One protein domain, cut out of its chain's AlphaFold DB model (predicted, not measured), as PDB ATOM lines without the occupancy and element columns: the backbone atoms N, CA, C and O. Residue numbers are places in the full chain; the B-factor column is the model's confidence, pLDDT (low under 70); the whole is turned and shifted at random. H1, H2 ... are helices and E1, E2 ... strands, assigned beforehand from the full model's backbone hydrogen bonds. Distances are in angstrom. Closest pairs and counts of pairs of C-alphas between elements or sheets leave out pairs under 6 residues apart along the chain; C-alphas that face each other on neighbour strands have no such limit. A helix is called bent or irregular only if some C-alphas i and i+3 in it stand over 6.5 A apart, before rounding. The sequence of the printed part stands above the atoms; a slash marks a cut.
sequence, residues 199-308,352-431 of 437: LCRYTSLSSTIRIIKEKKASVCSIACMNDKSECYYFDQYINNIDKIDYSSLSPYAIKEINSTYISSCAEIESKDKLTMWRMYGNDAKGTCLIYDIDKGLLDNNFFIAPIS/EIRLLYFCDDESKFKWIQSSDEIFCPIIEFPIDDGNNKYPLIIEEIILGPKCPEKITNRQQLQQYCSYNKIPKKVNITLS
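This is residues 199 to 308 and 352 to 431 of the 437 residues of an uncharacterized protein of Barnesiella viscericola DSM 18177 (UniProt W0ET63). A strongly twisted sheet of ten strands forks at E3 into two wings, E1 with E4, E9 and E10, and E2 with E8 and E7; H1 sits in the fork, and E6 and E5 continue the sheet on E3's other side. H5 covers E10 at one end of the long axis, while H2, a long link and H3 make an arm at the opposite end. The printed part has 190 residues, with five named helices and ten named strands in the order E1 H1 E2 H2 H3 E3 H4 E4 E5 E6 E7 E8 E9 H5 E10, class mixed. Neighbour strands are antiparallel except for parallel E9 and E10; the whole is compact, with radius of gyration of the C-alphas 17.4 A and spans of 52 by 36 by 29 A.

Start at E1, residues 199 to 203: antiparallel E3, residues 260 to 267, lies on one side, with N 200 and O 266 2.9 A apart, and antiparallel E4, residues 287 to 293, on the other, with N 201 and O 289 at 2.8 A. H1, residues 205 to 214, is on the sheet; its closest C-alphas to E2, residues 216 to 221, are Ile 211 and Ala 217, 5.9 A. E2 is antiparallel to E3, N 262 to O 220 2.9 A, and to E8, residues 375 to 382, N 219 to O 379 2.9 A. H2, residues 228 to 239, is not on the sheet and is irregular, with C-alphas 231 and 234 8.1 A apart. H3, residues 251 to 258, only grazes the sheet with residues 256 to 258. H4, residues 274 to 279, is on the sheet, its closest C-alphas to E1 being Trp 277 and Tyr 202, 6.9 A. E6, residues 352 to 358, is antiparallel to E3, N 263 to O 355 2.8 A, and to E5, residues 302 to 306, N 303 to O 356 2.8 A. E7, residues 366 to 369, forms a hairpin with E8, N 368 to O 376 2.9 A. E9, residues 392 to 399, bends by 66 degrees at residue 395; it is antiparallel to E4, N 290 to O 396 2.8 A, and parallel to E10, residues 427 to 430, N 397 to O 427 2.8 A. H5, residues 406 to 419, lies over E10, height 9.2 A, closest C-alphas Arg 410 and Ile 428, 6.2 A; E9, H5 and E10 form a strand-helix-strand unit, parallel neighbours joined through a helix, with a right-handed crossover. Each O i to N i+4 pair is within hydrogen-bond range in H1, H3, H4 and H5, but 5 of 8 in H2.

Find C-alpha 199 at (31.783, -20.297, -27.460), where E1 begins. E3 runs 22.0 A, E8 22.9 A and H5 19.4 A; E10 ends at C-alpha 430, (22.152, -7.260, -20.943).

The farthest C-alphas, Asn 240 and Tyr 419, are 53.9 A apart. Residues 309 to 351 are not printed; C-alphas 308 and 352 are 8.8 A apart across the cut. H2 to H3 is a long link, and residues 247 to 253, of which 251 to 253 belong to H3, stand free. Residues 299 to 300 and 423 to 424 have pLDDT under 70.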
ATOM      1  N   LEU A 199      31.069 -20.494 -28.712       96.38
ATOM      2  CA  LEU A 199      31.783 -20.297 -27.460       96.38
ATOM      3  C   LEU A 199      31.514 -18.897 -26.921       96.38
ATOM      4  O   LEU A 199      31.010 -18.023 -27.628       96.38
ATOM      5  N   CYS A 200      31.855 -18.680 -25.657       96.81
ATOM      6  CA  CYS A 200      31.748 -17.373 -25.031       96.81
ATOM      7  C   CYS A 200      33.105 -16.920 -24.493       96.81
ATOM      8  O   CYS A 200      33.920 -17.730 -24.056       96.81
ATOM      9  N   ARG A 201      33.378 -15.618 -24.509       96.12
ATOM     10  CA  ARG A 201      34.599 -15.046 -23.938       96.12
ATOM     11  C   ARG A 201      34.264 -13.807 -23.140       96.12
ATOM     12  O   ARG A 201      33.669 -12.865 -23.651       96.12
ATOM     13  N   TYR A 202      34.706 -13.785 -21.896       95.88
ATOM     14  CA  TYR A 202      34.570 -12.620 -21.038       95.88
ATOM     15  C   TYR A 202      35.757 -11.687 -21.241       95.88
ATOM     16  O   TYR A 202      36.897 -12.127 -21.397       95.88
ATOM     17  N   THR A 203      35.486 -10.390 -21.281       94.56
ATOM     18  CA  THR A 203      36.522  -9.371 -21.415       94.56
ATOM     19  C   THR A 203      36.046  -8.035 -20.852       94.56
ATOM     20  O   THR A 203      34.935  -7.898 -20.337       94.56
ATOM     21  N   SER A 204      36.896  -7.017 -20.923       94.44
ATOM     22  CA  SER A 204      36.524  -5.661 -20.542       94.44
ATOM     23  C   SER A 204      35.720  -4.964 -21.650       94.44
ATOM     24  O   SER A 204      35.884  -5.225 -22.847       94.44
ATOM     25  N   LEU A 205      34.886  -3.996 -21.259       94.81
ATOM     26  CA  LEU A 205      34.160  -3.159 -22.217       94.81
ATOM     27  C   LEU A 205      35.120  -2.384 -23.138       94.81
ATOM     28  O   LEU A 205      34.867  -2.271 -24.335       94.81
ATOM     29  N   SER A 206      36.254  -1.906 -22.616       93.19
ATOM     30  CA  SER A 206      37.263  -1.196 -23.412       93.19
ATOM     31  C   SER A 206      37.913  -2.099 -24.463       93.19
ATOM     32  O   SER A 206      38.102  -1.667 -25.600       93.19
ATOM     33  N   SER A 207      38.192  -3.366 -24.132       93.25
ATOM     34  CA  SER A 207      38.676  -4.355 -25.104       93.25
ATOM     35  C   SER A 207      37.653  -4.607 -26.211       93.25
ATOM     36  O   SER A 207      38.026  -4.638 -27.380       93.25
ATOM     37  N   THR A 208      36.367  -4.702 -25.867       94.81
ATOM     38  CA  THR A 208      35.283  -4.869 -26.854       94.81
ATOM     39  C   THR A 208      35.198  -3.678 -27.805       94.81
ATOM     40  O   THR A 208      35.171  -3.853 -29.022       94.81
ATOM     41  N   ILE A 209      35.230  -2.457 -27.263       93.81
ATOM     42  CA  ILE A 209      35.231  -1.226 -28.063       93.81
ATOM     43  C   ILE A 209      36.439  -1.197 -29.003       93.81
ATOM     44  O   ILE A 209      36.281  -0.855 -30.174       93.81
ATOM     45  N   ARG A 210      37.629  -1.588 -28.527       92.62
ATOM     46  CA  ARG A 210      38.839  -1.658 -29.357       92.62
ATOM     47  C   ARG A 210      38.680  -2.646 -30.513       92.62
ATOM     48  O   ARG A 210      38.965  -2.267 -31.642       92.62
ATOM     49  N   ILE A 211      38.185  -3.859 -30.247       93.19
ATOM     50  CA  ILE A 211      37.953  -4.886 -31.278       93.19
ATOM     51  C   ILE A 211      37.042  -4.340 -32.385       93.19
ATOM     52  O   ILE A 211      37.376  -4.441 -33.564       93.19
ATOM     53  N   ILE A 212      35.931  -3.694 -32.010       92.25
ATOM     54  CA  ILE A 212      34.974  -3.108 -32.962       92.25
ATOM     55  C   ILE A 212      35.603  -1.944 -33.741       92.25
ATOM     56  O   ILE A 212      35.461  -1.864 -34.960       92.25
ATOM     57  N   LYS A 213      36.302  -1.041 -33.045       92.00
ATOM     58  CA  LYS A 213      36.927   0.154 -33.631       92.00
ATOM     59  C   LYS A 213      38.000  -0.200 -34.653       92.00
ATOM     60  O   LYS A 213      38.056   0.382 -35.731       92.00
ATOM     61  N   GLU A 214      38.893  -1.104 -34.268       91.88
ATOM     62  CA  GLU A 214      40.066  -1.470 -35.061       91.88
ATOM     63  C   GLU A 214      39.742  -2.544 -36.097       91.88
ATOM     64  O   GLU A 214      40.553  -2.774 -36.991       91.88
ATOM     65  N   LYS A 215      38.565  -3.179 -35.991       91.25
ATOM     66  CA  LYS A 215      38.148  -4.330 -36.804       91.25
ATOM     67  C   LYS A 215      39.189  -5.437 -36.782       91.25
ATOM     68  O   LYS A 215      39.472  -6.076 -37.796       91.25
ATOM     69  N   LYS A 216      39.777  -5.636 -35.605       92.69
ATOM     70  CA  LYS A 216      40.858  -6.585 -35.393       92.69
ATOM     71  C   LYS A 216      40.632  -7.392 -34.129       92.69
ATOM     72  O   LYS A 216      40.341  -6.836 -33.069       92.69
ATOM     73  N   ALA A 217      40.830  -8.697 -34.241       93.00
ATOM     74  CA  ALA A 217      41.020  -9.568 -33.096       93.00
ATOM     75  C   ALA A 217      42.516  -9.643 -32.782       93.00
ATOM     76  O   ALA A 217      43.322  -9.932 -33.663       93.00
ATOM     77  N   SER A 218      42.888  -9.388 -31.530       92.38
ATOM     78  CA  SER A 218      44.257  -9.586 -31.057       92.38
ATOM     79  C   SER A 218      44.341 -10.883 -30.264       92.38
ATOM     80  O   SER A 218      43.560 -11.082 -29.328       92.38
ATOM     81  N   VAL A 219      45.307 -11.730 -30.605       92.44
ATOM     82  CA  VAL A 219      45.717 -12.881 -29.794       92.44
ATOM     83  C   VAL A 219      47.074 -12.587 -29.185       92.44
ATOM     84  O   VAL A 219      47.934 -11.984 -29.830       92.44
ATOM     85  N   CYS A 220      47.262 -12.986 -27.937       91.19
ATOM     86  CA  CYS A 220      48.482 -12.677 -27.215       91.19
ATOM     87  C   CYS A 220      49.364 -13.912 -27.097       91.19
ATOM     88  O   CYS A 220      48.852 -15.030 -27.027       91.19
ATOM     89  N   SER A 221      50.682 -13.706 -27.097       92.19
ATOM     90  CA  SER A 221      51.628 -14.791 -26.846       92.19
ATOM     91  C   SER A 221      51.345 -15.437 -25.493       92.19
ATOM     92  O   SER A 221      50.978 -14.749 -24.539       92.19
ATOM     93  N   ILE A 222      51.592 -16.742 -25.378       89.75
ATOM     94  CA  ILE A 222      51.504 -17.457 -24.098       89.75
ATOM     95  C   ILE A 222      52.413 -16.844 -23.015       89.75
ATOM     96  O   ILE A 222      52.158 -17.010 -21.828       89.75
ATOM     97  N   ALA A 223      53.420 -16.039 -23.388       86.31
ATOM     98  CA  ALA A 223      54.214 -15.242 -22.449       86.31
ATOM     99  C   ALA A 223      53.364 -14.331 -21.547       86.31
ATOM    100  O   ALA A 223      53.784 -14.006 -20.437       86.31
ATOM    101  N   CYS A 224      52.206 -13.879 -22.034       83.62
ATOM    102  CA  CYS A 224      51.348 -12.920 -21.347       83.62
ATOM    103  C   CYS A 224      50.286 -13.573 -20.458       83.62
ATOM    104  O   CYS A 224      49.409 -12.864 -19.964       83.62
ATOM    105  N   MET A 225      50.283 -14.901 -20.337       79.81
ATOM    106  CA  MET A 225      49.305 -15.589 -19.508       79.81
ATOM    107  C   MET A 225      49.439 -15.132 -18.059       79.81
ATOM    108  O   MET A 225      50.547 -15.088 -17.520       79.81
ATOM    109  N   ASN A 226      48.298 -14.820 -17.438       71.81
ATOM    110  CA  ASN A 226      48.236 -14.400 -16.037       71.81
ATOM    111  C   ASN A 226      48.908 -15.439 -15.126       71.81
ATOM    112  O   ASN A 226      49.554 -15.086 -14.140       71.81
ATOM    113  N   ASP A 227      48.788 -16.721 -15.487       74.69
ATOM    114  CA  ASP A 227      49.475 -17.814 -14.823       74.69
ATOM    115  C   ASP A 227      50.581 -18.415 -15.698       74.69
ATOM    116  O   ASP A 227      50.341 -19.152 -16.654       74.69
ATOM    117  N   LYS A 228      51.829 -18.112 -15.336       73.62
ATOM    118  CA  LYS A 228      53.022 -18.594 -16.044       73.62
ATOM    119  C   LYS A 228      53.276 -20.090 -15.854       73.62
ATOM    120  O   LYS A 228      54.026 -20.673 -16.633       73.62
ATOM    121  N   SER A 229      52.694 -20.717 -14.828       72.25
ATOM    122  CA  SER A 229      52.862 -22.158 -14.614       72.25
ATOM    123  C   SER A 229      52.168 -22.982 -15.704       72.25
ATOM    124  O   SER A 229      52.646 -24.057 -16.061       72.25
ATOM    125  N   GLU A 230      51.115 -22.441 -16.328       78.31
ATOM    126  CA  GLU A 230      50.415 -23.105 -17.430       78.31
ATOM    127  C   GLU A 230      51.288 -23.289 -18.677       78.31
ATOM    128  O   GLU A 230      51.128 -24.270 -19.402       78.31
ATOM    129  N   CYS A 231      52.239 -22.382 -18.926       79.50
ATOM    130  CA  CYS A 231      53.086 -22.419 -20.121       79.50
ATOM    131  C   CYS A 231      53.958 -23.678 -20.204       79.50
ATOM    132  O   CYS A 231      54.374 -24.056 -21.299       79.50
ATOM    133  N   TYR A 232      54.217 -24.320 -19.062       83.88
ATOM    134  CA  TYR A 232      55.128 -25.458 -18.942       83.88
ATOM    135  C   TYR A 232      54.534 -26.656 -18.225       83.88
ATOM    136  O   TYR A 232      55.251 -27.619 -17.965       83.88
ATOM    137  N   TYR A 233      53.241 -26.620 -17.914       90.56
ATOM    138  CA  TYR A 233      52.603 -27.654 -17.115       90.56
ATOM    139  C   TYR A 233      52.853 -29.066 -17.670       90.56
ATOM    140  O   TYR A 233      53.239 -29.968 -16.929       90.56
ATOM    141  N   PHE A 234      52.708 -29.245 -18.985       92.56
ATOM    142  CA  PHE A 234      52.975 -30.518 -19.654       92.56
ATOM    143  C   PHE A 234      54.434 -30.980 -19.498       92.56
ATOM    144  O   PHE A 234      54.691 -32.123 -19.121       92.56
ATOM    145  N   ASP A 235      55.387 -30.079 -19.752       88.25
ATOM    146  CA  ASP A 235      56.821 -30.374 -19.682       88.25
ATOM    147  C   ASP A 235      57.239 -30.705 -18.237       88.25
ATOM    148  O   ASP A 235      58.009 -31.638 -18.002       88.25
ATOM    149  N   GLN A 236      56.687 -29.989 -17.256       89.06
ATOM    150  CA  GLN A 236      56.871 -30.264 -15.830       89.06
ATOM    151  C   GLN A 236      56.307 -31.626 -15.434       89.06
ATOM    152  O   GLN A 236      56.965 -32.371 -14.706       89.06
ATOM    153  N   TYR A 237      55.119 -31.960 -15.939       92.06
ATOM    154  CA  TYR A 237      54.449 -33.220 -15.654       92.06
ATOM    155  C   TYR A 237      55.248 -34.416 -16.193       92.06
ATOM    156  O   TYR A 237      55.527 -35.354 -15.451       92.06
ATOM    157  N   ILE A 238      55.666 -34.390 -17.464       90.75
ATOM    158  CA  ILE A 238      56.403 -35.518 -18.062       90.75
ATOM    159  C   ILE A 238      57.767 -35.722 -17.400       90.75
ATOM    160  O   ILE A 238      58.147 -36.867 -17.129       90.75
ATOM    161  N   ASN A 239      58.481 -34.628 -17.124       86.25
ATOM    162  CA  ASN A 239      59.844 -34.674 -16.597       86.25
ATOM    163  C   ASN A 239      59.915 -34.738 -15.063       86.25
ATOM    164  O   ASN A 239      61.015 -34.821 -14.521       86.25
ATOM    165  N   ASN A 240      58.776 -34.700 -14.361       85.38
ATOM    166  CA  ASN A 240      58.704 -34.590 -12.900       85.38
ATOM    167  C   ASN A 240      59.541 -33.411 -12.355       85.38
ATOM    168  O   ASN A 240      60.333 -33.574 -11.426       85.38
ATOM    169  N   ILE A 241      59.392 -32.226 -12.959       83.19
ATOM    170  CA  ILE A 241      60.119 -31.005 -12.576       83.19
ATOM    171  C   ILE A 241      59.169 -30.041 -11.862       83.19
ATOM    172  O   ILE A 241      58.180 -29.596 -12.439       83.19
ATOM    173  N   ASP A 242      59.517 -29.630 -10.641       75.06
ATOM    174  CA  ASP A 242      58.662 -28.758  -9.822       75.06
ATOM    175  C   ASP A 242      58.500 -27.341 -10.391       75.06
ATOM    176  O   ASP A 242      57.416 -26.760 -10.336       75.06
ATOM    177  N   LYS A 243      59.579 -26.746 -10.919       72.69
ATOM    178  CA  LYS A 243      59.594 -25.370 -11.444       72.69
ATOM    179  C   LYS A 243      60.568 -25.219 -12.600       72.69
ATOM    180  O   LYS A 243      61.679 -25.737 -12.546       72.69
ATOM    181  N   ILE A 244      60.162 -24.439 -13.597       71.12
ATOM    182  CA  ILE A 244      61.056 -23.957 -14.649       71.12
ATOM    183  C   ILE A 244      61.516 -22.547 -14.290       71.12
ATOM    184  O   ILE A 244      60.705 -21.645 -14.072       71.12
ATOM    185  N   ASP A 245      62.831 -22.359 -14.218       74.12
ATOM    186  CA  ASP A 245      63.423 -21.038 -14.064       74.12
ATOM    187  C   ASP A 245      63.414 -20.315 -15.415       74.12
ATOM    188  O   ASP A 245      64.221 -20.603 -16.302       74.12
ATOM    189  N   TYR A 246      62.503 -19.349 -15.550       72.44
ATOM    190  CA  TYR A 246      62.383 -18.500 -16.737       72.44
ATOM    191  C   TYR A 246      63.690 -17.775 -17.094       72.44
ATOM    192  O   TYR A 246      63.939 -17.527 -18.272       72.44
ATOM    193  N   SER A 247      64.533 -17.444 -16.109       74.19
ATOM    194  CA  SER A 247      65.812 -16.760 -16.347       74.19
ATOM    195  C   SER A 247      66.870 -17.676 -16.969       74.19
ATOM    196  O   SER A 247      67.810 -17.198 -17.601       74.19
ATOM    197  N   SER A 248      66.677 -18.991 -16.844       75.38
ATOM    198  CA  SER A 248      67.553 -20.027 -17.393       75.38
ATOM    199  C   SER A 248      67.129 -20.514 -18.785       75.38
ATOM    200  O   SER A 248      67.813 -21.343 -19.387       75.38
ATOM    201  N   LEU A 249      65.999 -20.016 -19.306       75.88
ATOM    202  CA  LEU A 249      65.469 -20.444 -20.596       75.88
ATOM    203  C   LEU A 249      66.432 -20.101 -21.723       75.88
ATOM    204  O   LEU A 249      66.959 -18.991 -21.826       75.88
ATOM    205  N   SER A 250      66.611 -21.061 -22.626       72.75
ATOM    206  CA  SER A 250      67.365 -20.809 -23.841       72.75
ATOM    207  C   SER A 250      66.640 -19.757 -24.696       72.75
ATOM    208  O   SER A 250      65.405 -19.678 -24.680       72.75
ATOM    209  N   PRO A 251      67.370 -18.988 -25.525       75.62
ATOM    210  CA  PRO A 251      66.750 -18.104 -26.510       75.62
ATOM    211  C   PRO A 251      65.726 -18.816 -27.413       75.62
ATOM    212  O   PRO A 251      64.771 -18.195 -27.869       75.62
ATOM    213  N   TYR A 252      65.891 -20.125 -27.635       70.00
ATOM    214  CA  TYR A 252      64.967 -20.942 -28.422       70.00
ATOM    215  C   TYR A 252      63.642 -21.182 -27.707       70.00
ATOM    216  O   TYR A 252      62.592 -21.053 -28.328       70.00
ATOM    217  N   ALA A 253      63.686 -21.488 -26.409       76.12
ATOM    218  CA  ALA A 253      62.477 -21.628 -25.608       76.12
ATOM    219  C   ALA A 253      61.717 -20.295 -25.548       76.12
ATOM    220  O   ALA A 253      60.504 -20.268 -25.718       76.12
ATOM    221  N   ILE A 254      62.430 -19.170 -25.409       80.75
ATOM    222  CA  ILE A 254      61.823 -17.829 -25.456       80.75
ATOM    223  C   ILE A 254      61.151 -17.575 -26.811       80.75
ATOM    224  O   ILE A 254      60.041 -17.045 -26.865       80.75
ATOM    225  N   LYS A 255      61.800 -17.958 -27.913       81.06
ATOM    226  CA  LYS A 255      61.216 -17.818 -29.247       81.06
ATOM    227  C   LYS A 255      59.964 -18.680 -29.425       81.06
ATOM    228  O   LYS A 255      58.973 -18.173 -29.922       81.06
ATOM    229  N   GLU A 256      59.968 -19.930 -28.967       80.62
ATOM    230  CA  GLU A 256      58.793 -20.816 -29.022       80.62
ATOM    231  C   GLU A 256      57.578 -20.225 -28.290       80.62
ATOM    232  O   GLU A 256      56.474 -20.200 -28.839       80.62
ATOM    233  N   ILE A 257      57.796 -19.671 -27.094       85.56
ATOM    234  CA  ILE A 257      56.773 -18.937 -26.335       85.56
ATOM    235  C   ILE A 257      56.248 -17.753 -27.155       85.56
ATOM    236  O   ILE A 257      55.041 -17.527 -27.244       85.56
ATOM    237  N   ASN A 258      57.151 -16.993 -27.772       89.00
ATOM    238  CA  ASN A 258      56.799 -15.821 -28.567       89.00
ATOM    239  C   ASN A 258      56.155 -16.162 -29.916       89.00
ATOM    240  O   ASN A 258      55.522 -15.281 -30.482       89.00
ATOM    241  N   SER A 259      56.268 -17.402 -30.396       89.19
ATOM    242  CA  SER A 259      55.617 -17.893 -31.619       89.19
ATOM    243  C   SER A 259      54.267 -18.573 -31.365       89.19
ATOM    244  O   SER A 259      53.591 -18.983 -32.310       89.19
ATOM    245  N   THR A 260      53.864 -18.709 -30.100       91.81
ATOM    246  CA  THR A 260      52.635 -19.403 -29.701       91.81
ATOM    247  C   THR A 260      51.671 -18.422 -29.060       91.81
ATOM    248  O   THR A 260      51.985 -17.793 -28.050       91.81
ATOM    249  N   TYR A 261      50.480 -18.303 -29.638       93.94
ATOM    250  CA  TYR A 261      49.480 -17.315 -29.254       93.94
ATOM    251  C   TYR A 261      48.188 -17.993 -28.851       93.94
ATOM    252  O   TYR A 261      47.782 -18.960 -29.488       93.94
ATOM    253  N   ILE A 262      47.510 -17.466 -27.834       93.50
ATOM    254  CA  ILE A 262      46.255 -18.045 -27.358       93.50
ATOM    255  C   ILE A 262      45.148 -17.006 -27.190       93.50
ATOM    256  O   ILE A 262      45.368 -15.826 -26.903       93.50
ATOM    257  N   SER A 263      43.920 -17.487 -27.341       92.88
ATOM    258  CA  SER A 263      42.694 -16.842 -26.900       92.88
ATOM    259  C   SER A 263      41.894 -17.846 -26.078       92.88
ATOM    260  O   SER A 263      41.311 -18.786 -26.620       92.88
ATOM    261  N   SER A 264      41.840 -17.613 -24.771       92.31
ATOM    262  CA  SER A 264      41.038 -18.403 -23.841       92.31
ATOM    263  C   SER A 264      39.570 -18.007 -23.928       92.31
ATOM    264  O   SER A 264      39.209 -16.840 -23.741       92.31
ATOM    265  N   CYS A 265      38.730 -18.986 -24.233       95.25
ATOM    266  CA  CYS A 265      37.280 -18.875 -24.252       95.25
ATOM    267  C   CYS A 265      36.692 -19.892 -23.273       95.25
ATOM    268  O   CYS A 265      37.397 -20.748 -22.753       95.25
ATOM    269  N   ALA A 266      35.397 -19.817 -23.023       94.62
ATOM    270  CA  ALA A 266      34.660 -20.800 -22.252       94.62
ATOM    271  C   ALA A 266      33.562 -21.419 -23.112       94.62
ATOM    272  O   ALA A 266      33.099 -20.826 -24.093       94.62
ATOM    273  N   GLU A 267      33.125 -22.606 -22.708       94.38
ATOM    274  CA  GLU A 267      31.969 -23.275 -23.301       94.38
ATOM    275  C   GLU A 267      30.743 -22.351 -23.345       94.38
ATOM    276  O   GLU A 267      30.550 -21.508 -22.464       94.38
ATOM    277  N   ILE A 268      29.884 -22.507 -24.353       95.25
ATOM    278  CA  ILE A 268      28.700 -21.652 -24.510       95.25
ATOM    279  C   ILE A 268      27.732 -21.761 -23.323       95.25
ATOM    280  O   ILE A 268      27.081 -20.784 -22.958       95.25
ATOM    281  N   GLU A 269      27.689 -22.908 -22.641       93.62
ATOM    282  CA  GLU A 269      26.916 -23.106 -21.413       93.62
ATOM    283  C   GLU A 269      27.448 -22.271 -20.243       93.62
ATOM    284  O   GLU A 269      26.806 -22.194 -19.197       93.62
ATOM    285  N   SER A 270      28.630 -21.665 -20.385       93.94
ATOM    286  CA  SER A 270      29.200 -20.693 -19.457       93.94
ATOM    287  C   SER A 270      28.873 -19.245 -19.792       93.94
ATOM    288  O   SER A 270      29.381 -18.356 -19.104       93.94
ATOM    289  N   LYS A 271      27.993 -18.990 -20.767       95.19
ATOM    290  CA  LYS A 271      27.435 -17.655 -20.998       95.19
ATOM    291  C   LYS A 271      26.707 -17.146 -19.754       95.19
ATOM    292  O   LYS A 271      26.063 -17.912 -19.043       95.19
ATOM    293  N   ASP A 272      26.838 -15.848 -19.515       94.44
ATOM    294  CA  ASP A 272      26.217 -15.126 -18.407       94.44
ATOM    295  C   ASP A 272      26.318 -15.823 -17.028       94.44
ATOM    296  O   ASP A 272      25.352 -15.922 -16.278       94.44
ATOM    297  N   LYS A 273      27.505 -16.340 -16.681       93.69
ATOM    298  CA  LYS A 273      27.793 -16.981 -15.388       93.69
ATOM    299  C   LYS A 273      28.471 -16.018 -14.427       93.69
ATOM    300  O   LYS A 273      29.506 -15.432 -14.742       93.69
ATOM    301  N   LEU A 274      27.951 -15.935 -13.201       91.25
ATOM    302  CA  LEU A 274      28.473 -15.046 -12.154       91.25
ATOM    303  C   LEU A 274      29.963 -15.273 -11.858       91.25
ATOM    304  O   LEU A 274      30.714 -14.310 -11.708       91.25
ATOM    305  N   THR A 275      30.406 -16.530 -11.786       91.00
ATOM    306  CA  THR A 275      31.816 -16.871 -11.541       91.00
ATOM    307  C   THR A 275      32.720 -16.334 -12.648       91.00
ATOM    308  O   THR A 275      33.724 -15.684 -12.363       91.00
ATOM    309  N   MET A 276      32.318 -16.499 -13.908       93.12
ATOM    310  CA  MET A 276      33.066 -16.008 -15.069       93.12
ATOM    311  C   MET A 276      33.077 -14.479 -15.150       93.12
ATOM    312  O   MET A 276      34.114 -13.882 -15.437       93.12
ATOM    313  N   TRP A 277      31.961 -13.822 -14.814       94.12
ATOM    314  CA  TRP A 277      31.900 -12.364 -14.696       94.12
ATOM    315  C   TRP A 277      32.892 -11.815 -13.673       94.12
ATOM    316  O   TRP A 277      33.541 -10.799 -13.931       94.12
ATOM    317  N   ARG A 278      33.006 -12.476 -12.515       90.94
ATOM    318  CA  ARG A 278      33.924 -12.071 -11.446       90.94
ATOM    319  C   ARG A 278      35.382 -12.253 -11.851       90.94
ATOM    320  O   ARG A 278      36.173 -11.347 -11.615       90.94
ATOM    321  N   MET A 279      35.716 -13.386 -12.469       88.62
ATOM    322  CA  MET A 279      37.098 -13.723 -12.822       88.62
ATOM    323  C   MET A 279      37.590 -12.986 -14.074       88.62
ATOM    324  O   MET A 279      38.664 -12.394 -14.057       88.62
ATOM    325  N   TYR A 280      36.795 -12.968 -15.145       91.19
ATOM    326  CA  TYR A 280      37.248 -12.534 -16.476       91.19
ATOM    327  C   TYR A 280      36.433 -11.373 -17.057       91.19
ATOM    328  O   TYR A 280      36.845 -10.720 -18.014       91.19
ATOM    329  N   GLY A 281      35.275 -11.069 -16.469       92.06
ATOM    330  CA  GLY A 281      34.382  -9.991 -16.897       92.06
ATOM    331  C   GLY A 281      34.645  -8.641 -16.227       92.06
ATOM    332  O   GLY A 281      33.707  -7.857 -16.080       92.06
ATOM    333  N   ASN A 282      35.884  -8.371 -15.795       92.69
ATOM    334  CA  ASN A 282      36.288  -7.140 -15.096       92.69
ATOM    335  C   ASN A 282      35.406  -6.836 -13.865       92.69
ATOM    336  O   ASN A 282      34.740  -5.797 -13.809       92.69
ATOM    337  N   ASP A 283      35.329  -7.790 -12.927       92.19
ATOM    338  CA  ASP A 283      34.400  -7.775 -11.783       92.19
ATOM    339  C   ASP A 283      32.956  -7.446 -12.209       92.19
ATOM    340  O   ASP A 283      32.299  -6.549 -11.682       92.19
ATOM    341  N   ALA A 284      32.471  -8.160 -13.225       93.62
ATOM    342  CA  ALA A 284      31.121  -8.040 -13.770       93.62
ATOM    343  C   ALA A 284      30.768  -6.681 -14.428       93.62
ATOM    344  O   ALA A 284      29.600  -6.433 -14.733       93.62
ATOM    345  N   LYS A 285      31.747  -5.797 -14.668       95.38
ATOM    346  CA  LYS A 285      31.563  -4.502 -15.365       95.38
ATOM    347  C   LYS A 285      31.813  -4.577 -16.873       95.38
ATOM    348  O   LYS A 285      31.528  -3.620 -17.592       95.38
ATOM    349  N   GLY A 286      32.434  -5.664 -17.326       96.19
ATOM    350  CA  GLY A 286      32.864  -5.881 -18.699       96.19
ATOM    351  C   GLY A 286      31.759  -6.408 -19.610       96.19
ATOM    352  O   GLY A 286      30.591  -6.044 -19.484       96.19
ATOM    353  N   THR A 287      32.151  -7.268 -20.543       97.31
ATOM    354  CA  THR A 287      31.277  -7.879 -21.546       97.31
ATOM    355  C   THR A 287      31.536  -9.379 -21.666       97.31
ATOM    356  O   THR A 287      32.623  -9.864 -21.345       97.31
ATOM    357  N   CYS A 288      30.534 -10.110 -22.144       97.75
ATOM    358  CA  CYS A 288      30.659 -11.489 -22.597       97.75
ATOM    359  C   CYS A 288      30.386 -11.498 -24.102       97.75
ATOM    360  O   CYS A 288      29.311 -11.094 -24.542       97.75
ATOM    361  N   LEU A 289      31.389 -11.881 -24.884       97.06
ATOM    362  CA  LEU A 289      31.325 -11.999 -26.334       97.06
ATOM    363  C   LEU A 289      30.926 -13.429 -26.679       97.06
ATOM    364  O   LEU A 289      31.621 -14.363 -26.281       97.06
ATOM    365  N   ILE A 290      29.831 -13.599 -27.409       97.31
ATOM    366  CA  ILE A 290      29.434 -14.887 -27.974       97.31
ATOM    367  C   ILE A 290      29.955 -14.954 -29.398       97.31
ATOM    368  O   ILE A 290      29.761 -14.014 -30.177       97.31
ATOM    369  N   TYR A 291      30.611 -16.060 -29.722       95.75
ATOM    370  CA  TYR A 291      31.178 -16.288 -31.038       95.75
ATOM    371  C   TYR A 291      30.575 -17.517 -31.708       95.75
ATOM    372  O   TYR A 291      30.433 -18.554 -31.056       95.75
ATOM    373  N   ASP A 292      30.336 -17.410 -33.012       94.25
ATOM    374  CA  ASP A 292      30.286 -18.548 -33.928       94.25
ATOM    375  C   ASP A 292      31.715 -18.925 -34.350       94.25
ATOM    376  O   ASP A 292      32.602 -18.067 -34.441       94.25
ATOM    377  N   ILE A 293      31.939 -20.210 -34.626       93.62
ATOM    378  CA  ILE A 293      33.233 -20.730 -35.080       93.62
ATOM    379  C   ILE A 293      33.188 -20.982 -36.588       93.62
ATOM    380  O   ILE A 293      32.460 -21.853 -37.065       93.62
ATOM    381  N   ASP A 294      34.027 -20.266 -37.332       91.19
ATOM    382  CA  ASP A 294      34.283 -20.542 -38.741       91.19
ATOM    383  C   ASP A 294      35.308 -21.674 -38.875       91.19
ATOM    384  O   ASP A 294      36.524 -21.469 -38.788       91.19
ATOM    385  N   LYS A 295      34.801 -22.892 -39.090       88.75
ATOM    386  CA  LYS A 295      35.638 -24.088 -39.247       88.75
ATOM    387  C   LYS A 295      36.558 -24.010 -40.472       88.75
ATOM    388  O   LYS A 295      37.629 -24.601 -40.429       88.75
ATOM    389  N   GLY A 296      36.199 -23.254 -41.515       86.94
ATOM    390  CA  GLY A 296      37.029 -23.102 -42.717       86.94
ATOM    391  C   GLY A 296      38.301 -22.281 -42.483       86.94
ATOM    392  O   GLY A 296      39.253 -22.378 -43.253       86.94
ATOM    393  N   LEU A 297      38.349 -21.493 -41.404       86.94
ATOM    394  CA  LEU A 297      39.541 -20.745 -41.003       86.94
ATOM    395  C   LEU A 297      40.446 -21.519 -40.034       86.94
ATOM    396  O   LEU A 297      41.574 -21.080 -39.795       86.94
ATOM    397  N   LEU A 298      39.996 -22.661 -39.497       84.38
ATOM    398  CA  LEU A 298      40.792 -23.478 -38.572       84.38
ATOM    399  C   LEU A 298      41.975 -24.180 -39.256       84.38
ATOM    400  O   LEU A 298      42.961 -24.482 -38.590       84.38
ATOM    401  N   ASP A 299      41.945 -24.339 -40.578       68.88
ATOM    402  CA  ASP A 299      43.029 -24.968 -41.345       68.88
ATOM    403  C   ASP A 299      44.270 -24.055 -41.521       68.88
ATOM    404  O   ASP A 299      45.307 -24.492 -42.016       68.88
ATOM    405  N   ASN A 300      44.212 -22.794 -41.066       66.81
ATOM    406  CA  ASN A 300      45.265 -21.778 -41.227       66.81
ATOM    407  C   ASN A 300      46.116 -21.570 -39.953       66.81
ATOM    408  O   ASN A 300      46.110 -20.481 -39.378       66.81
ATOM    409  N   ASN A 301      46.848 -22.589 -39.492       86.88
ATOM    410  CA  ASN A 301      47.668 -22.558 -38.256       86.88
ATOM    411  C   ASN A 301      46.892 -22.310 -36.950       86.88
ATOM    412  O   ASN A 301      47.498 -22.058 -35.903       86.88
ATOM    413  N   PHE A 302      45.564 -22.395 -36.995       92.69
ATOM    414  CA  PHE A 302      44.722 -22.354 -35.812       92.69
ATOM    415  C   PHE A 302      44.474 -23.767 -35.276       92.69
ATOM    416  O   PHE A 302      44.434 -24.757 -36.008       92.69
ATOM    417  N   PHE A 303      44.325 -23.850 -33.962       92.94
ATOM    418  CA  PHE A 303      44.046 -25.070 -33.225       92.94
ATOM    419  C   PHE A 303      42.999 -24.732 -32.178       92.94
ATOM    420  O   PHE A 303      43.203 -23.819 -31.377       92.94
ATOM    421  N   ILE A 304      41.870 -25.431 -32.187       93.69
ATOM    422  CA  ILE A 304      40.807 -25.208 -31.212       93.69
ATOM    423  C   ILE A 304      40.426 -26.523 -30.553       93.69
ATOM    424  O   ILE A 304      40.139 -27.508 -31.228       93.69
ATOM    425  N   ALA A 305      40.450 -26.533 -29.227       94.56
ATOM    426  CA  ALA A 305      40.080 -27.688 -28.427       94.56
ATOM    427  C   ALA A 305      39.771 -27.249 -26.985       94.56
ATOM    428  O   ALA A 305      40.248 -26.197 -26.537       94.56
ATOM    429  N   PRO A 306      38.968 -28.027 -26.244       95.06
ATOM    430  CA  PRO A 306      38.817 -27.835 -24.814       95.06
ATOM    431  C   PRO A 306      40.131 -28.173 -24.106       95.06
ATOM    432  O   PRO A 306      40.926 -28.996 -24.568       95.06
ATOM    433  N   ILE A 307      40.351 -27.536 -22.963       94.69
ATOM    434  CA  ILE A 307      41.464 -27.875 -22.088       94.69
ATOM    435  C   ILE A 307      41.189 -29.207 -21.398       94.69
ATOM    436  O   ILE A 307      40.119 -29.435 -20.831       94.69
ATOM    437  N   SER A 308      42.196 -30.074 -21.394       95.19
ATOM    438  CA  SER A 308      42.191 -31.277 -20.584       95.19
ATOM    439  C   SER A 308      42.846 -31.018 -19.232       95.19
ATOM    440  O   SER A 308      44.021 -30.653 -19.129       95.19
ATOM    441  N   GLU A 352      37.691 -24.158 -19.981       93.75
ATOM    442  CA  GLU A 352      38.286 -23.387 -21.062       93.75
ATOM    443  C   GLU A 352      38.194 -24.156 -22.386       93.75
ATOM    444  O   GLU A 352      38.569 -25.326 -22.480       93.75
ATOM    445  N   ILE A 353      37.751 -23.455 -23.427       95.19
ATOM    446  CA  ILE A 353      38.000 -23.803 -24.823       95.19
ATOM    447  C   ILE A 353      39.085 -22.858 -25.322       95.19
ATOM    448  O   ILE A 353      38.894 -21.640 -25.371       95.19
ATOM    449  N   ARG A 354      40.239 -23.413 -25.684       94.19
ATOM    450  CA  ARG A 354      41.400 -22.636 -26.110       94.19
ATOM    451  C   ARG A 354      41.444 -22.586 -27.628       94.19
ATOM    452  O   ARG A 354      41.388 -23.617 -28.288       94.19
ATOM    453  N   LEU A 355      41.569 -21.380 -28.173       95.25
ATOM    454  CA  LEU A 355      42.024 -21.176 -29.543       95.25
ATOM    455  C   LEU A 355      43.508 -20.821 -29.488       95.25
ATOM    456  O   LEU A 355      43.869 -19.787 -28.928       95.25
ATOM    457  N   LEU A 356      44.352 -21.659 -30.072       94.81
ATOM    458  CA  LEU A 356      45.782 -21.442 -30.214       94.81
ATOM    459  C   LEU A 356      46.109 -21.130 -31.676       94.81
ATOM    460  O   LEU A 356      45.541 -21.718 -32.593       94.81
ATOM    461  N   TYR A 357      47.021 -20.190 -31.886       94.94
ATOM    462  CA  TYR A 357      47.592 -19.859 -33.183       94.94
ATOM    463  C   TYR A 357      49.115 -19.942 -33.115       94.94
ATOM    464  O   TYR A 357      49.731 -19.355 -32.224       94.94
ATOM    465  N   PHE A 358      49.714 -20.667 -34.057       90.94
ATOM    466  CA  PHE A 358      51.165 -20.782 -34.172       90.94
ATOM    467  C   PHE A 358      51.686 -19.905 -35.318       90.94
ATOM    468  O   PHE A 358      51.178 -19.959 -36.440       90.94
ATOM    469  N   CYS A 359      52.698 -19.083 -35.040       88.88
ATOM    470  CA  CYS A 359      53.344 -18.233 -36.035       88.88
ATOM    471  C   CYS A 359      54.775 -17.905 -35.645       88.88
ATOM    472  O   CYS A 359      55.028 -17.209 -34.670       88.88
ATOM    473  N   ASP A 360      55.702 -18.340 -36.478       80.19
ATOM    474  CA  ASP A 360      57.138 -18.110 -36.374       80.19
ATOM    475  C   ASP A 360      57.635 -16.915 -37.211       80.19
ATOM    476  O   ASP A 360      58.799 -16.517 -37.108       80.19
ATOM    477  N   ASP A 361      56.754 -16.310 -38.012       83.56
ATOM    478  CA  ASP A 361      57.030 -15.089 -38.767       83.56
ATOM    479  C   ASP A 361      56.991 -13.846 -37.864       83.56
ATOM    480  O   ASP A 361      55.962 -13.183 -37.699       83.56
ATOM    481  N   GLU A 362      58.161 -13.503 -37.323       85.38
ATOM    482  CA  GLU A 362      58.382 -12.338 -36.458       85.38
ATOM    483  C   GLU A 362      57.954 -11.001 -37.092       85.38
ATOM    484  O   GLU A 362      57.699 -10.035 -36.374       85.38
ATOM    485  N   SER A 363      57.838 -10.913 -38.425       87.38
ATOM    486  CA  SER A 363      57.393  -9.678 -39.089       87.38
ATOM    487  C   SER A 363      55.926  -9.336 -38.813       87.38
ATOM    488  O   SER A 363      55.521  -8.182 -38.968       87.38
ATOM    489  N   LYS A 364      55.137 -10.317 -38.359       88.69
ATOM    490  CA  LYS A 364      53.735 -10.141 -37.959       88.69
ATOM    491  C   LYS A 364      53.577  -9.718 -36.500       88.69
ATOM    492  O   LYS A 364      52.459  -9.429 -36.074       88.69
ATOM    493  N   PHE A 365      54.659  -9.702 -35.724       92.81
ATOM    494  CA  PHE A 365      54.584  -9.492 -34.285       92.81
ATOM    495  C   PHE A 365      54.404  -8.009 -33.972       92.81
ATOM    496  O   PHE A 365      55.155  -7.152 -34.439       92.81
ATOM    497  N   LYS A 366      53.438  -7.705 -33.108       94.00
ATOM    498  CA  LYS A 366      53.280  -6.380 -32.511       94.00
ATOM    499  C   LYS A 366      53.576  -6.474 -31.025       94.00
ATOM    500  O   LYS A 366      52.908  -7.205 -30.307       94.00
ATOM    501  N   TRP A 367      54.568  -5.735 -30.556       93.31
ATOM    502  CA  TRP A 367      54.948  -5.755 -29.146       93.31
ATOM    503  C   TRP A 367      54.051  -4.844 -28.317       93.31
ATOM    504  O   TRP A 367      53.803  -3.696 -28.691       93.31
ATOM    505  N   ILE A 368      53.579  -5.359 -27.185       91.12
ATOM    506  CA  ILE A 368      52.796  -4.615 -26.202       91.12
ATOM    507  C   ILE A 368      53.340  -4.863 -24.797       91.12
ATOM    508  O   ILE A 368      54.085  -5.811 -24.552       91.12
ATOM    509  N   GLN A 369      52.893  -4.034 -23.862       89.44
ATOM    510  CA  GLN A 369      52.919  -4.353 -22.444       89.44
ATOM    511  C   GLN A 369      51.522  -4.846 -22.040       89.44
ATOM    512  O   GLN A 369      50.529  -4.172 -22.327       89.44
ATOM    513  N   SER A 370      51.431  -6.042 -21.453       82.75
ATOM    514  CA  SER A 370      50.160  -6.614 -20.995       82.75
ATOM    515  C   SER A 370      49.630  -5.881 -19.753       82.75
ATOM    516  O   SER A 370      50.307  -5.026 -19.183       82.75
ATOM    517  N   SER A 371      48.411  -6.220 -19.317       73.56
ATOM    518  CA  SER A 371      47.847  -5.709 -18.056       73.56
ATOM    519  C   SER A 371      48.677  -6.084 -16.831       73.56
ATOM    520  O   SER A 371      48.689  -5.330 -15.866       73.56
ATOM    521  N   ASP A 372      49.396  -7.204 -16.902       76.75
ATOM    522  CA  ASP A 372      50.306  -7.684 -15.854       76.75
ATOM    523  C   ASP A 372      51.731  -7.139 -16.042       76.75
ATOM    524  O   ASP A 372      52.703  -7.700 -15.541       76.75
ATOM    525  N   GLU A 373      51.864  -6.067 -16.827       85.25
ATOM    526  CA  GLU A 373      53.114  -5.370 -17.125       85.25
ATOM    527  C   GLU A 373      54.165  -6.215 -17.869       85.25
ATOM    528  O   GLU A 373      55.325  -5.813 -17.983       85.25
ATOM    529  N   ILE A 374      53.764  -7.350 -18.455       85.06
ATOM    530  CA  ILE A 374      54.654  -8.243 -19.208       85.06
ATOM    531  C   ILE A 374      54.834  -7.720 -20.635       85.06
ATOM    532  O   ILE A 374      53.865  -7.529 -21.372       85.06
ATOM    533  N   PHE A 375      56.088  -7.548 -21.056       89.50
ATOM    534  CA  PHE A 375      56.421  -7.219 -22.440       89.50
ATOM    535  C   PHE A 375      56.353  -8.473 -23.318       89.50
ATOM    536  O   PHE A 375      57.098  -9.428 -23.101       89.50
ATOM    537  N   CYS A 376      55.441  -8.489 -24.288       90.69
ATOM    538  CA  CYS A 376      55.153  -9.675 -25.094       90.69
ATOM    539  C   CYS A 376      54.642  -9.310 -26.496       90.69
ATOM    540  O   CYS A 376      54.102  -8.214 -26.697       90.69
ATOM    541  N   PRO A 377      54.792 -10.210 -27.484       94.12
ATOM    542  CA  PRO A 377      54.198 -10.013 -28.792       94.12
ATOM    543  C   PRO A 377      52.716 -10.415 -28.801       94.12
ATOM    544  O   PRO A 377      52.284 -11.359 -28.135       94.12
ATOM    545  N   ILE A 378      51.945  -9.721 -29.631       94.62
ATOM    546  CA  ILE A 378      50.600 -10.094 -30.071       94.62
ATOM    547  C   ILE A 378      50.573 -10.228 -31.591       94.62
ATOM    548  O   ILE A 378      51.409  -9.649 -32.291       94.62
ATOM    549  N   ILE A 379      49.561 -10.931 -32.090       94.50
ATOM    550  CA  ILE A 379      49.194 -10.940 -33.507       94.50
ATOM    551  C   ILE A 379      47.775 -10.399 -33.646       94.50
ATOM    552  O   ILE A 379      46.905 -10.658 -32.815       94.50
ATOM    553  N   GLU A 380      47.558  -9.611 -34.695       94.69
ATOM    554  CA  GLU A 380      46.264  -9.025 -35.026       94.69
ATOM    555  C   GLU A 380      45.706  -9.658 -36.299       94.69
ATOM    556  O   GLU A 380      46.383  -9.710 -37.327       94.69
ATOM    557  N   PHE A 381      44.444 -10.069 -36.246       93.69
ATOM    558  CA  PHE A 381      43.713 -10.600 -37.384       93.69
ATOM    559  C   PHE A 381      42.588  -9.656 -37.787       93.69
ATOM    560  O   PHE A 381      41.846  -9.212 -36.907       93.69
ATOM    561  N   PRO A 382      42.430  -9.359 -39.086       91.75
ATOM    562  CA  PRO A 382      41.242  -8.675 -39.579       91.75
ATOM    563  C   PRO A 382      39.976  -9.486 -39.269       91.75
ATOM    564  O   PRO A 382      39.968 -10.706 -39.439       91.75
ATOM    565  N   ILE A 383      38.926  -8.789 -38.823       88.12
ATOM    566  CA  ILE A 383      37.572  -9.330 -38.584       88.12
ATOM    567  C   ILE A 383      36.501  -8.570 -39.384       88.12
ATOM    568  O   ILE A 383      35.351  -8.448 -38.961       88.12
ATOM    569  N   ASP A 384      36.897  -7.976 -40.508       80.50
ATOM    570  CA  ASP A 384      36.033  -7.227 -41.415       80.50
ATOM    571  C   ASP A 384      35.408  -8.101 -42.516       80.50
ATOM    572  O   ASP A 384      35.794  -9.248 -42.748       80.50
ATOM    573  N   ASP A 385      34.386  -7.552 -43.173       70.44
ATOM    574  CA  ASP A 385      33.510  -8.296 -44.075       70.44
ATOM    575  C   ASP A 385      34.256  -8.560 -45.377       70.44
ATOM    576  O   ASP A 385      34.811  -7.635 -45.972       70.44
ATOM    577  N   GLY A 386      34.312  -9.821 -45.802       72.81
ATOM    578  CA  GLY A 386      35.069 -10.238 -46.985       72.81
ATOM    579  C   GLY A 386      36.592 -10.347 -46.810       72.81
ATOM    580  O   GLY A 386      37.268 -10.727 -47.764       72.81
ATOM    581  N   ASN A 387      37.151 -10.062 -45.625       82.94
ATOM    582  CA  ASN A 387      38.582 -10.245 -45.327       82.94
ATOM    583  C   ASN A 387      38.835 -10.806 -43.911       82.94
ATOM    584  O   ASN A 387      39.938 -10.688 -43.375       82.94
ATOM    585  N   ASN A 388      37.831 -11.441 -43.299       84.69
ATOM    586  CA  ASN A 388      37.991 -12.093 -42.004       84.69
ATOM    587  C   ASN A 388      39.074 -13.181 -42.073       84.69
ATOM    588  O   ASN A 388      39.024 -14.075 -42.919       84.69
ATOM    589  N   LYS A 389      40.046 -13.111 -41.162       90.81
ATOM    590  CA  LYS A 389      41.106 -14.124 -41.009       90.81
ATOM    591  C   LYS A 389      41.150 -14.713 -39.604       90.81
ATOM    592  O   LYS A 389      42.097 -15.421 -39.276       90.81
ATOM    593  N   TYR A 390      40.159 -14.399 -38.774       93.44
ATOM    594  CA  TYR A 390      40.044 -14.923 -37.423       93.44
ATOM    595  C   TYR A 390      38.870 -15.909 -37.337       93.44
ATOM    596  O   TYR A 390      37.768 -15.566 -37.765       93.44
ATOM    597  N   PRO A 391      39.055 -17.114 -36.770       94.00
ATOM    598  CA  PRO A 391      38.019 -18.146 -36.796       94.00
ATOM    599  C   PRO A 391      36.839 -17.878 -35.852       94.00
ATOM    600  O   PRO A 391      35.850 -18.598 -35.922       94.00
ATOM    601  N   LEU A 392      36.913 -16.880 -34.962       93.88
ATOM    602  CA  LEU A 392      35.821 -16.558 -34.035       93.88
ATOM    603  C   LEU A 392      35.073 -15.308 -34.504       93.88
ATOM    604  O   LEU A 392      35.607 -14.195 -34.449       93.88
ATOM    605  N   ILE A 393      33.819 -15.488 -34.912       92.19
ATOM    606  CA  ILE A 393      32.956 -14.432 -35.454       92.19
ATOM    607  C   ILE A 393      31.997 -13.957 -34.362       92.19
ATOM    608  O   ILE A 393      31.269 -14.765 -33.799       92.19
ATOM    609  N   ILE A 394      32.020 -12.662 -34.025       92.62
ATOM    610  CA  ILE A 394      31.177 -12.111 -32.949       92.62
ATOM    611  C   ILE A 394      29.708 -12.120 -33.387       92.62
ATOM    612  O   ILE A 394      29.340 -11.406 -34.319       92.62
ATOM    613  N   GLU A 395      28.873 -12.838 -32.640       93.25
ATOM    614  CA  GLU A 395      27.415 -12.875 -32.815       93.25
ATOM    615  C   GLU A 395      26.689 -11.963 -31.838       93.25
ATOM    616  O   GLU A 395      25.741 -11.261 -32.196       93.25
ATOM    617  N   GLU A 396      27.126 -11.974 -30.581       95.94
ATOM    618  CA  GLU A 396      26.442 -11.281 -29.500       95.94
ATOM    619  C   GLU A 396      27.435 -10.687 -28.502       95.94
ATOM    620  O   GLU A 396      28.501 -11.240 -28.231       95.94
ATOM    621  N   ILE A 397      27.064  -9.536 -27.947       97.00
ATOM    622  CA  ILE A 397      27.759  -8.873 -26.851       97.00
ATOM    623  C   ILE A 397      26.770  -8.710 -25.702       97.00
ATOM    624  O   ILE A 397      25.842  -7.904 -25.777       97.00
ATOM    625  N   ILE A 398      27.005  -9.430 -24.612       97.94
ATOM    626  CA  ILE A 398      26.248  -9.283 -23.370       97.94
ATOM    627  C   ILE A 398      26.970  -8.252 -22.505       97.94
ATOM    628  O   ILE A 398      28.155  -8.415 -22.196       97.94
ATOM    629  N   LEU A 399      26.280  -7.183 -22.105       97.50
ATOM    630  CA  LEU A 399      26.817  -6.226 -21.140       97.50
ATOM    631  C   LEU A 399      26.710  -6.776 -19.724       97.50
ATOM    632  O   LEU A 399      25.653  -7.255 -19.306       97.50
ATOM    633  N   GLY A 400      27.811  -6.661 -18.986       96.31
ATOM    634  CA  GLY A 400      27.922  -7.222 -17.657       96.31
ATOM    635  C   GLY A 400      26.943  -6.618 -16.646       96.31
ATOM    636  O   GLY A 400      26.520  -5.464 -16.770       96.31
ATOM    637  N   PRO A 401      26.640  -7.379 -15.592       94.19
ATOM    638  CA  PRO A 401      25.898  -6.958 -14.418       94.19
ATOM    639  C   PRO A 401      26.009  -5.519 -13.920       94.19
ATOM    640  O   PRO A 401      25.023  -4.797 -13.742       94.19
ATOM    641  N   LYS A 402      27.261  -5.139 -13.661       93.94
ATOM    642  CA  LYS A 402      27.705  -3.899 -13.045       93.94
ATOM    643  C   LYS A 402      28.207  -2.936 -14.117       93.94
ATOM    644  O   LYS A 402      28.906  -1.978 -13.789       93.94
ATOM    645  N   CYS A 403      27.921  -3.207 -15.394       93.94
ATOM    646  CA  CYS A 403      28.274  -2.308 -16.479       93.94
ATOM    647  C   CYS A 403      27.636  -0.933 -16.195       93.94
ATOM    648  O   CYS A 403      26.417  -0.861 -16.000       93.94
ATOM    649  N   PRO A 404      28.429   0.153 -16.124       90.75
ATOM    650  CA  PRO A 404      27.895   1.489 -15.880       90.75
ATOM    651  C   PRO A 404      26.858   1.848 -16.942       90.75
ATOM    652  O   PRO A 404      27.061   1.522 -18.107       90.75
ATOM    653  N   GLU A 405      25.757   2.501 -16.562       94.19
ATOM    654  CA  GLU A 405      24.732   2.978 -17.505       94.19
ATOM    655  C   GLU A 405      24.294   1.917 -18.542       94.19
ATOM    656  O   GLU A 405      24.103   2.230 -19.717       94.19
ATOM    657  N   LYS A 406      24.170   0.638 -18.138       91.38
ATOM    658  CA  LYS A 406      24.068  -0.518 -19.058       91.38
ATOM    659  C   LYS A 406      23.008  -0.386 -20.158       91.38
ATOM    660  O   LYS A 406      23.244  -0.807 -21.286       91.38
ATOM    661  N   ILE A 407      21.866   0.243 -19.874       94.75
ATOM    662  CA  ILE A 407      20.806   0.480 -20.871       94.75
ATOM    663  C   ILE A 407      21.277   1.473 -21.944       94.75
ATOM    664  O   ILE A 407      21.146   1.195 -23.139       94.75
ATOM    665  N   THR A 408      21.853   2.601 -21.526       95.81
ATOM    666  CA  THR A 408      22.420   3.621 -22.417       95.81
ATOM    667  C   THR A 408      23.593   3.048 -23.205       95.81
ATOM    668  O   THR A 408      23.628   3.151 -24.430       95.81
ATOM    669  N   ASN A 409      24.519   2.366 -22.525       95.00
ATOM    670  CA  ASN A 409      25.684   1.753 -23.155       95.00
ATOM    671  C   ASN A 409      25.304   0.674 -24.171       95.00
ATOM    672  O   ASN A 409      25.948   0.589 -25.213       95.00
ATOM    673  N   ARG A 410      24.224  -0.089 -23.951       96.25
ATOM    674  CA  ARG A 410      23.693  -1.027 -24.954       96.25
ATOM    675  C   ARG A 410      23.305  -0.305 -26.244       96.25
ATOM    676  O   ARG A 410      23.716  -0.725 -27.322       96.25
ATOM    677  N   GLN A 411      22.538   0.781 -26.140       95.38
ATOM    678  CA  GLN A 411      22.104   1.559 -27.308       95.38
ATOM    679  C   GLN A 411      23.293   2.203 -28.032       95.38
ATOM    680  O   GLN A 411      23.394   2.115 -29.257       95.38
ATOM    681  N   GLN A 412      24.223   2.797 -27.279       95.00
ATOM    682  CA  GLN A 412      25.424   3.422 -27.836       95.00
ATOM    683  C   GLN A 412      26.324   2.399 -28.529       95.00
ATOM    684  O   GLN A 412      26.783   2.642 -29.642       95.00
ATOM    685  N   LEU A 413      26.533   1.227 -27.925       93.50
ATOM    686  CA  LEU A 413      27.340   0.171 -28.529       93.50
ATOM    687  C   LEU A 413      26.680  -0.375 -29.802       93.50
ATOM    688  O   LEU A 413      27.374  -0.657 -30.775       93.50
ATOM    689  N   GLN A 414      25.348  -0.444 -29.849       92.62
ATOM    690  CA  GLN A 414      24.622  -0.898 -31.038       92.62
ATOM    691  C   GLN A 414      24.791   0.078 -32.205       92.62
ATOM    692  O   GLN A 414      25.065  -0.328 -33.342       92.62
ATOM    693  N   GLN A 415      24.705   1.377 -31.917       91.81
ATOM    694  CA  GLN A 415      25.027   2.419 -32.884       91.81
ATOM    695  C   GLN A 415      26.508   2.369 -33.288       91.81
ATOM    696  O   GLN A 415      26.824   2.514 -34.467       91.81
ATOM    697  N   TYR A 416      27.412   2.101 -32.343       92.06
ATOM    698  CA  TYR A 416      28.850   2.013 -32.591       92.06
ATOM    699  C   TYR A 416      29.224   0.853 -33.522       92.06
ATOM    700  O   TYR A 416      29.995   1.054 -34.462       92.06
ATOM    701  N   CYS A 417      28.648  -0.336 -33.328       89.56
ATOM    702  CA  CYS A 417      28.819  -1.472 -34.242       89.56
ATOM    703  C   CYS A 417      28.341  -1.127 -35.658       89.56
ATOM    704  O   CYS A 417      29.030  -1.422 -36.637       89.56
ATOM    705  N   SER A 418      27.194  -0.446 -35.760       86.12
ATOM    706  CA  SER A 418      26.627  -0.005 -37.041       86.12
ATOM    707  C   SER A 418      27.536   1.011 -37.740       86.12
ATOM    708  O   SER A 418      27.835   0.868 -38.923       86.12
ATOM    709  N   TYR A 419      28.040   2.003 -36.998       87.69
ATOM    710  CA  TYR A 419      28.967   3.019 -37.505       87.69
ATOM    711  C   TYR A 419      30.271   2.405 -38.025       87.69
ATOM    712  O   TYR A 419      30.755   2.770 -39.096       87.69
ATOM    713  N   ASN A 420      30.819   1.429 -37.297       85.69
ATOM    714  CA  ASN A 420      32.048   0.748 -37.690       85.69
ATOM    715  C   ASN A 420      31.825  -0.331 -38.761       85.69
ATOM    716  O   ASN A 420      32.805  -0.905 -39.218       85.69
ATOM    717  N   LYS A 421      30.596  -0.572 -39.240       80.19
ATOM    718  CA  LYS A 421      30.294  -1.565 -40.291       80.19
ATOM    719  C   LYS A 421      30.874  -2.950 -39.969       80.19
ATOM    720  O   LYS A 421      31.662  -3.486 -40.749       80.19
ATOM    721  N   ILE A 422      30.554  -3.483 -38.791       75.81
ATOM    722  CA  ILE A 422      30.915  -4.865 -38.451       75.81
ATOM    723  C   ILE A 422      30.112  -5.826 -39.357       75.81
ATOM    724  O   ILE A 422      28.935  -5.556 -39.597       75.81
ATOM    725  N   PRO A 423      30.721  -6.911 -39.877       60.06
ATOM    726  CA  PRO A 423      30.218  -7.693 -41.027       60.06
ATOM    727  C   PRO A 423      28.891  -8.414 -40.808       60.06
ATOM    728  O   PRO A 423      28.208  -8.809 -41.746       60.06
ATOM    729  N   LYS A 424      28.509  -8.591 -39.547       69.00
ATOM    730  CA  LYS A 424      27.308  -9.304 -39.135       69.00
ATOM    731  C   LYS A 424      26.557  -8.435 -38.141       69.00
ATOM    732  O   LYS A 424      27.160  -7.655 -37.399       69.00
ATOM    733  N   LYS A 425      25.225  -8.530 -38.138       75.50
ATOM    734  CA  LYS A 425      24.401  -7.804 -37.170       75.50
ATOM    735  C   LYS A 425      24.647  -8.394 -35.781       75.50
ATOM    736  O   LYS A 425      23.962  -9.325 -35.381       75.50
ATOM    737  N   VAL A 426      25.611  -7.823 -35.066       87.12
ATOM    738  CA  VAL A 426      25.929  -8.200 -33.690       87.12
ATOM    739  C   VAL A 426      24.748  -7.848 -32.789       87.12
ATOM    740  O   VAL A 426      24.317  -6.690 -32.738       87.12
ATOM    741  N   ASN A 427      24.215  -8.843 -32.082       93.38
ATOM    742  CA  ASN A 427      23.194  -8.626 -31.068       93.38
ATOM    743  C   ASN A 427      23.831  -8.031 -29.805       93.38
ATOM    744  O   ASN A 427      24.933  -8.418 -29.426       93.38
ATOM    745  N   ILE A 428      23.162  -7.087 -29.142       95.56
ATOM    746  CA  ILE A 428      23.673  -6.508 -27.893       95.56
ATOM    747  C   ILE A 428      22.603  -6.609 -26.823       95.56
ATOM    748  O   ILE A 428      21.546  -5.978 -26.916       95.56
ATOM    749  N   THR A 429      22.900  -7.388 -25.797       96.81
ATOM    750  CA  THR A 429      21.976  -7.747 -24.720       96.81
ATOM    751  C   THR A 429      22.549  -7.337 -23.368       96.81
ATOM    752  O   THR A 429      23.653  -6.799 -23.258       96.81
ATOM    753  N   LEU A 430      21.742  -7.492 -22.323       96.88
ATOM    754  CA  LEU A 430      22.152  -7.260 -20.943       96.88
ATOM    755  C   LEU A 430      22.201  -8.614 -20.242       96.88
ATOM    756  O   LEU A 430      21.381  -9.472 -20.551       96.88
ATOM    757  N   SER A 431      23.120  -8.766 -19.293       95.62
ATOM    758  CA  SER A 431      23.099  -9.887 -18.352       95.62
ATOM    759  C   SER A 431      21.733 -10.001 -17.665       95.62
ATOM    760  O   SER A 431      21.164  -8.980 -17.257       95.62
TER     761      SER A 431